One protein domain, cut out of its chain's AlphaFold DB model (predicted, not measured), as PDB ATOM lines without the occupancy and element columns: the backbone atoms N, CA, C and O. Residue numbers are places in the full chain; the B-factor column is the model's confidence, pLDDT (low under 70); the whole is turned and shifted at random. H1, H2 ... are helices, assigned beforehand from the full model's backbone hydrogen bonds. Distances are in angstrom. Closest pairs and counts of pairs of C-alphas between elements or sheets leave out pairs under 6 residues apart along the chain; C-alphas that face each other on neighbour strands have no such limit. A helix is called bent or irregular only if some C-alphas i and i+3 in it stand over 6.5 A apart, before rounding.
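AT A GLANCE: This is residues 2 to 59 of the 191 residues of the protein "Peptidase_M13_N domain-containing protein" of Cylicostephanus goldi (UniProt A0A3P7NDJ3). The domain is an open, flat zigzag: two long helices, H1 and H2, meet near their ends at a corner, and a short, irregular helix, H3, follows beyond the far end of H2. No helix touches another, and residues 5 to 10 and 20 to 35 stand free. The printed part has 58 residues with three named helices in the order H1, H2, H3 and no named strand, and its class is all helix. It is extended, with a radius of gyration of the C-alphas of 18.0 A and spans of 53 by 28 by 11 A.

IN THESE COORDINATES: After residues 2 to 8, H1 takes residues 9 to 22, from C-alpha 9 at (187.374, 237.947, 365.567), and is 20.3 A long. H2 takes residues 24 to 41 and measures 24.2 A. It has a kink of 50 degrees near residue 31 and is irregular, with C-alphas 29 and 32 7.8 A apart. H3 takes residues 46 to 52 and ends at C-alpha 52 (167.973, 247.901, 404.350). It is irregular too, with C-alphas 48 and 51 9.5 A apart. Residues 53 to 59 follow it.

HOW THE PARTS SIT: H1 and H2 meet only through their link, the single residue Asp 23. H2 and H3 are apart, though a tight link of 4 residues joins them. H1 and H3 are apart. In H1 every O i to N i+4 pair is within hydrogen-bond range; in H2 12 of 14 are, and in H3 1 of 3, beside 2 of 4 O i to N i+3 pairs.

THE WHOLE: The two C-alphas farthest apart, those of Ser 6 and Glu 51, are 54.0 A apart. The printed part has no cut, and both links between helices are tight. The mean pLDDT of the printed part is 94.7, and no printed residue is under 70.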
ATOM      1  N   PRO A   2     182.857 224.157 367.188       90.44
ATOM      2  CA  PRO A   2     184.147 224.566 367.740       90.44
ATOM      3  C   PRO A   2     184.540 225.972 367.260       90.44
ATOM      4  O   PRO A   2     184.154 226.390 366.163       90.44
ATOM      5  N   ILE A   3     185.278 226.689 368.107       94.00
ATOM      6  CA  ILE A   3     185.894 227.982 367.793       94.00
ATOM      7  C   ILE A   3     187.314 227.683 367.315       94.00
ATOM      8  O   ILE A   3     188.059 227.019 368.034       94.00
ATOM      9  N   LEU A   4     187.673 228.130 366.111       95.81
ATOM     10  CA  LEU A   4     189.009 227.914 365.548       95.81
ATOM     11  C   LEU A   4     189.810 229.219 365.590       95.81
ATOM     12  O   LEU A   4     189.286 230.284 365.272       95.81
ATOM     13  N   ASP A   5     191.101 229.147 365.917       92.75
ATOM     14  CA  ASP A   5     191.953 230.344 366.012       92.75
ATOM     15  C   ASP A   5     192.106 231.089 364.680       92.75
ATOM     16  O   ASP A   5     192.299 232.309 364.674       92.75
ATOM     17  N   SER A   6     191.964 230.368 363.563       96.00
ATOM     18  CA  SER A   6     192.009 230.889 362.194       96.00
ATOM     19  C   SER A   6     190.773 231.698 361.784       96.00
ATOM     20  O   SER A   6     190.804 232.359 360.748       96.00
ATOM     21  N   GLU A   7     189.688 231.659 362.563       95.50
ATOM     22  CA  GLU A   7     188.449 232.384 362.262       95.50
ATOM     23  C   GLU A   7     188.569 233.877 362.556       95.50
ATOM     24  O   GLU A   7     189.391 234.311 363.369       95.50
ATOM     25  N   SER A   8     187.715 234.685 361.923       97.00
ATOM     26  CA  SER A   8     187.686 236.120 362.195       97.00
ATOM     27  C   SER A   8     187.319 236.396 363.660       97.00
ATOM     28  O   SER A   8     186.660 235.596 364.328       97.00
ATOM     29  N   LYS A   9     187.713 237.562 364.185       96.62
ATOM     30  CA  LYS A   9     187.374 237.947 365.567       96.62
ATOM     31  C   LYS A   9     185.858 237.932 365.817       96.62
ATOM     32  O   LYS A   9     185.435 237.518 366.892       96.62
ATOM     33  N   TRP A  10     185.068 238.356 364.831       96.06
ATOM     34  CA  TRP A  10     183.608 238.433 364.923       96.06
ATOM     35  C   TRP A  10     182.964 237.049 364.953       96.06
ATOM     36  O   TRP A  10     182.079 236.817 365.773       96.06
ATOM     37  N   ASP A  11     183.470 236.112 364.148       96.31
ATOM     38  CA  ASP A  11     182.985 234.731 364.158       96.31
ATOM     39  C   ASP A  11     183.257 234.078 365.511       96.31
ATOM     40  O   ASP A  11     182.355 233.514 366.124       96.31
ATOM     41  N   ARG A  12     184.480 234.217 366.038       96.56
ATOM     42  CA  ARG A  12     184.830 233.647 367.347       96.56
ATOM     43  C   ARG A  12     183.972 234.228 368.473       96.56
ATOM     44  O   ARG A  12     183.532 233.479 369.341       96.56
ATOM     45  N   LEU A  13     183.695 235.535 368.439       96.44
ATOM     46  CA  LEU A  13     182.792 236.198 369.387       96.44
ATOM     47  C   LEU A  13     181.361 235.660 369.285       96.44
ATOM     48  O   LEU A  13     180.794 235.268 370.302       96.44
ATOM     49  N   ALA A  14     180.794 235.599 368.078       96.12
ATOM     50  CA  ALA A  14     179.432 235.115 367.859       96.12
ATOM     51  C   ALA A  14     179.272 233.652 368.297       96.12
ATOM     52  O   ALA A  14     178.322 233.302 368.998       96.12
ATOM     53  N   LYS A  15     180.245 232.803 367.951       96.25
ATOM     54  CA  LYS A  15     180.273 231.400 368.373       96.25
ATOM     55  C   LYS A  15     180.419 231.249 369.883       96.25
ATOM     56  O   LYS A  15     179.717 230.431 370.466       96.25
ATOM     57  N   GLY A  16     181.303 232.027 370.509       95.94
ATOM     58  CA  GLY A  16     181.495 232.010 371.960       95.94
ATOM     59  C   GLY A  16     180.251 232.467 372.717       95.94
ATOM     60  O   GLY A  16     179.866 231.831 373.693       95.94
ATOM     61  N   TYR A  17     179.580 233.515 372.232       95.06
ATOM     62  CA  TYR A  17     178.295 233.952 372.778       95.06
ATOM     63  C   TYR A  17     177.243 232.843 372.667       95.06
ATOM     64  O   TYR A  17     176.628 232.477 373.664       95.06
ATOM     65  N   TYR A  18     177.106 232.240 371.482       95.19
ATOM     66  CA  TYR A  18     176.172 231.139 371.256       95.19
ATOM     67  C   TYR A  18     176.443 229.935 372.168       95.19
ATOM     68  O   TYR A  18     175.513 229.398 372.756       95.19
ATOM     69  N   GLN A  19     177.708 229.533 372.327       94.88
ATOM     70  CA  GLN A  19     178.081 228.436 373.225       94.88
ATOM     71  C   GLN A  19     177.687 228.717 374.678       94.88
ATOM     72  O   GLN A  19     177.157 227.824 375.328       94.88
ATOM     73  N   LYS A  20     177.884 229.948 375.170       93.12
ATOM     74  CA  LYS A  20     177.464 230.334 376.526       93.12
ATOM     75  C   LYS A  20     175.948 230.288 376.716       93.12
ATOM     76  O   LYS A  20     175.498 229.939 377.796       93.12
ATOM     77  N   CYS A  21     175.166 230.611 375.687       93.12
ATOM     78  CA  CYS A  21     173.706 230.501 375.752       93.12
ATOM     79  C   CYS A  21     173.205 229.050 375.798       93.12
ATOM     80  O   CYS A  21     172.072 228.830 376.207       93.12
ATOM     81  N   LEU A  22     174.009 228.084 375.344       94.69
ATOM     82  CA  LEU A  22     173.655 226.660 375.356       94.69
ATOM     83  C   LEU A  22     174.077 225.937 376.641       94.69
ATOM     84  O   LEU A  22     173.666 224.798 376.850       94.69
ATOM     85  N   ASP A  23     174.921 226.553 377.467       95.31
ATOM     86  CA  ASP A  23     175.389 225.970 378.726       95.31
ATOM     87  C   ASP A  23     174.359 226.210 379.842       95.31
ATOM     88  O   ASP A  23     174.528 227.058 380.718       95.31
ATOM     89  N   GLU A  24     173.236 225.493 379.763       94.94
ATOM     90  CA  GLU A  24     172.124 225.626 380.713       94.94
ATOM     91  C   GLU A  24     172.548 225.292 382.153       94.94
ATOM     92  O   GLU A  24     172.091 225.944 383.088       94.94
ATOM     93  N   GLU A  25     173.480 224.350 382.341       95.94
ATOM     94  CA  GLU A  25     173.967 223.962 383.670       95.94
ATOM     95  C   GLU A  25     174.699 225.121 384.367       95.94
ATOM     96  O   GLU A  25     174.480 225.385 385.554       95.94
ATOM     97  N   GLU A  26     175.557 225.844 383.643       94.94
ATOM     98  CA  GLU A  26     176.223 227.033 384.182       94.94
ATOM     99  C   GLU A  26     175.227 228.179 384.425       94.94
ATOM    100  O   GLU A  26     175.313 228.878 385.445       94.94
ATOM    101  N   LEU A  27     174.253 228.363 383.526       93.94
ATOM    102  CA  LEU A  27     173.209 229.383 383.669       93.94
ATOM    103  C   LEU A  27     172.332 229.139 384.905       93.94
ATOM    104  O   LEU A  27     172.047 230.086 385.641       93.94
ATOM    105  N   GLU A  28     171.953 227.892 385.184       93.75
ATOM    106  CA  GLU A  28     171.190 227.528 386.383       93.75
ATOM    107  C   GLU A  28     171.986 227.781 387.669       93.75
ATOM    108  O   GLU A  28     171.444 228.298 388.651       93.75
ATOM    109  N   LYS A  29     173.291 227.477 387.664       94.88
ATOM    110  CA  LYS A  29     174.170 227.692 388.825       94.88
ATOM    111  C   LYS A  29     174.423 229.169 389.118       94.88
ATOM    112  O   LYS A  29     174.526 229.551 390.285       94.88
ATOM    113  N   THR A  30     174.560 229.999 388.082       95.00
ATOM    114  CA  THR A  30     175.072 231.376 388.220       95.00
ATOM    115  C   THR A  30     174.032 232.472 387.985       95.00
ATOM    116  O   THR A  30     174.233 233.604 388.434       95.00
ATOM    117  N   GLY A  31     172.899 232.167 387.344       91.94
ATOM    118  CA  GLY A  31     171.950 233.165 386.839       91.94
ATOM    119  C   GLY A  31     171.396 234.111 387.907       91.94
ATOM    120  O   GLY A  31     171.390 235.328 387.719       91.94
ATOM    121  N   VAL A  32     171.000 233.582 389.071       93.69
ATOM    122  CA  VAL A  32     170.483 234.406 390.183       93.69
ATOM    123  C   VAL A  32     171.554 235.355 390.725       93.69
ATOM    124  O   VAL A  32     171.256 236.508 391.039       93.69
ATOM    125  N   ILE A  33     172.801 234.887 390.828       94.75
ATOM    126  CA  ILE A  33     173.924 235.703 391.304       94.75
ATOM    127  C   ILE A  33     174.194 236.826 390.299       94.75
ATOM    128  O   ILE A  33     174.265 237.988 390.693       94.75
ATOM    129  N   ALA A  34     174.251 236.497 389.006       94.31
ATOM    130  CA  ALA A  34     174.484 237.469 387.942       94.31
ATOM    131  C   ALA A  34     173.419 238.582 387.924       94.31
ATOM    132  O   ALA A  34     173.767 239.762 387.861       94.31
ATOM    133  N   ILE A  35     172.131 238.236 388.048       93.75
ATOM    134  CA  ILE A  35     171.048 239.230 388.112       93.75
ATOM    135  C   ILE A  35     171.180 240.120 389.352       93.75
ATOM    136  O   ILE A  35     171.072 241.340 389.236       93.75
ATOM    137  N   LYS A  36     171.472 239.551 390.528       94.50
ATOM    138  CA  LYS A  36     171.679 240.341 391.754       94.50
ATOM    139  C   LYS A  36     172.863 241.294 391.639       94.50
ATOM    140  O   LYS A  36     172.779 242.433 392.093       94.50
ATOM    141  N   GLU A  37     173.954 240.863 391.012       94.62
ATOM    142  CA  GLU A  37     175.088 241.744 390.742       94.62
ATOM    143  C   GLU A  37     174.713 242.899 389.813       94.62
ATOM    144  O   GLU A  37     175.126 244.030 390.066       94.62
ATOM    145  N   ILE A  38     173.930 242.640 388.761       94.00
ATOM    146  CA  ILE A  38     173.443 243.691 387.859       94.00
ATOM    147  C   ILE A  38     172.573 244.683 388.634       94.00
ATOM    148  O   ILE A  38     172.843 245.879 388.564       94.00
ATOM    149  N   VAL A  39     171.602 244.199 389.419       94.31
ATOM    150  CA  VAL A  39     170.732 245.039 390.261       94.31
ATOM    151  C   VAL A  39     171.560 245.935 391.186       94.31
ATOM    152  O   VAL A  39     171.366 247.150 391.210       94.31
ATOM    153  N   ASN A  40     172.556 245.375 391.874       93.62
ATOM    154  CA  ASN A  40     173.435 246.150 392.752       93.62
ATOM    155  C   ASN A  40     174.257 247.197 391.982       93.62
ATOM    156  O   ASN A  40     174.422 248.323 392.449       93.62
ATOM    157  N   ARG A  41     174.766 246.854 390.790       93.69
ATOM    158  CA  ARG A  41     175.549 247.776 389.946       93.69
ATOM    159  C   ARG A  41     174.729 248.950 389.423       93.69
ATOM    160  O   ARG A  41     175.316 249.991 389.137       93.69
ATOM    161  N   VAL A  42     173.415 248.779 389.273       93.94
ATOM    162  CA  VAL A  42     172.517 249.835 388.798       93.94
ATOM    163  C   VAL A  42     171.825 250.592 389.926       93.94
ATOM    164  O   VAL A  42     170.950 251.380 389.622       93.94
ATOM    165  N   GLY A  43     172.205 250.411 391.196       93.00
ATOM    166  CA  GLY A  43     171.675 251.214 392.310       93.00
ATOM    167  C   GLY A  43     170.631 250.519 393.190       93.00
ATOM    168  O   GLY A  43     170.043 251.177 394.047       93.00
ATOM    169  N   GLY A  44     170.434 249.210 393.020       94.62
ATOM    170  CA  GLY A  44     169.585 248.395 393.889       94.62
ATOM    171  C   GLY A  44     168.144 248.249 393.402       94.62
ATOM    172  O   GLY A  44     167.721 248.859 392.419       94.62
ATOM    173  N   TRP A  45     167.386 247.403 394.099       95.81
ATOM    174  CA  TRP A  45     165.952 247.210 393.869       95.81
ATOM    175  C   TRP A  45     165.265 247.092 395.235       95.81
ATOM    176  O   TRP A  45     165.444 246.060 395.890       95.81
ATOM    177  N   PRO A  46     164.491 248.112 395.670       96.50
ATOM    178  CA  PRO A  46     163.919 248.183 397.019       96.50
ATOM    179  C   PRO A  46     163.308 246.875 397.533       96.50
ATOM    180  O   PRO A  46     163.632 246.439 398.636       96.50
ATOM    181  N   VAL A  47     162.544 246.172 396.694       97.69
ATOM    182  CA  VAL A  47     161.864 244.917 397.047       97.69
ATOM    183  C   VAL A  47     162.805 243.789 397.496       97.69
ATOM    184  O   VAL A  47     162.409 242.919 398.273       97.69
ATOM    185  N   LEU A  48     164.054 243.779 397.015       96.94
ATOM    186  CA  LEU A  48     165.066 242.777 397.376       96.94
ATOM    187  C   LEU A  48     165.826 243.142 398.656       96.94
ATOM    188  O   LEU A  48     166.392 242.268 399.313       96.94
ATOM    189  N   GLU A  49     165.859 244.426 399.002       95.44
ATOM    190  CA  GLU A  49     166.642 244.972 400.112       95.44
ATOM    191  C   GLU A  49     165.772 245.276 401.344       95.44
ATOM    192  O   GLU A  49     166.264 245.249 402.479       95.44
ATOM    193  N   GLY A  50     164.472 245.512 401.140       95.31
ATOM    194  CA  GLY A  50     163.493 245.815 402.179       95.31
ATOM    195  C   GLY A  50     163.917 247.007 403.031       95.31
ATOM    196  O   GLY A  50     164.357 248.031 402.522       95.31
ATOM    197  N   GLU A  51     163.852 246.855 404.354       94.06
ATOM    198  CA  GLU A  51     164.234 247.905 405.314       94.06
ATOM    199  C   GLU A  51     165.707 248.340 405.221       94.06
ATOM    200  O   GLU A  51     166.088 249.366 405.783       94.06
ATOM    201  N   LYS A  52     166.560 247.554 404.550       94.62
ATOM    202  CA  LYS A  52     167.973 247.901 404.350       94.62
ATOM    203  C   LYS A  52     168.183 248.830 403.162       94.62
ATOM    204  O   LYS A  52     169.258 249.429 403.088       94.62
ATOM    205  N   TRP A  53     167.202 248.929 402.262       95.19
ATOM    206  CA  TRP A  53     167.274 249.844 401.134       95.19
ATOM    207  C   TRP A  53     167.365 251.281 401.643       95.19
ATOM    208  O   TRP A  53     166.729 251.658 402.630       95.19
ATOM    209  N   LYS A  54     168.176 252.091 400.968       93.56
ATOM    210  CA  LYS A  54     168.326 253.510 401.273       93.56
ATOM    211  C   LYS A  54     168.126 254.309 400.008       93.56
ATOM    212  O   LYS A  54     168.643 253.940 398.958       93.56
ATOM    213  N   GLU A  55     167.427 255.424 400.158       92.56
ATOM    214  CA  GLU A  55     167.277 256.395 399.088       92.56
ATOM    215  C   GLU A  55     168.647 256.855 398.586       92.56
ATOM    216  O   GLU A  55     169.603 257.016 399.359       92.56
ATOM    217  N   TRP A  56     168.742 257.029 397.270       94.38
ATOM    218  CA  TRP A  56     169.953 257.513 396.632       94.38
ATOM    219  C   TRP A  56     170.268 258.931 397.110       94.38
ATOM    220  O   TRP A  56     169.385 259.740 397.376       94.38
ATOM    221  N   ASN A  57     171.551 259.265 397.193       94.62
ATOM    222  CA  ASN A  57     172.000 260.618 397.527       94.62
ATOM    223  C   ASN A  57     172.043 261.554 396.302       94.62
ATOM    224  O   ASN A  57     172.713 262.585 396.346       94.62
ATOM    225  N   TYR A  58     171.372 261.165 395.221       93.00
ATOM    226  CA  TYR A  58     171.295 261.829 393.923       93.00
ATOM    227  C   TYR A  58     169.868 261.709 393.376       93.00
ATOM    228  O   TYR A  58     169.037 260.999 393.948       93.00
ATOM    229  N   THR A  59     169.555 262.430 392.301       91.81
ATOM    230  CA  THR A  59     168.170 262.517 391.818       91.81
ATOM    231  C   THR A  59     167.726 261.263 391.058       91.81
ATOM    232  O   THR A  59     168.535 260.452 390.601       91.81
TER     233      THR A  59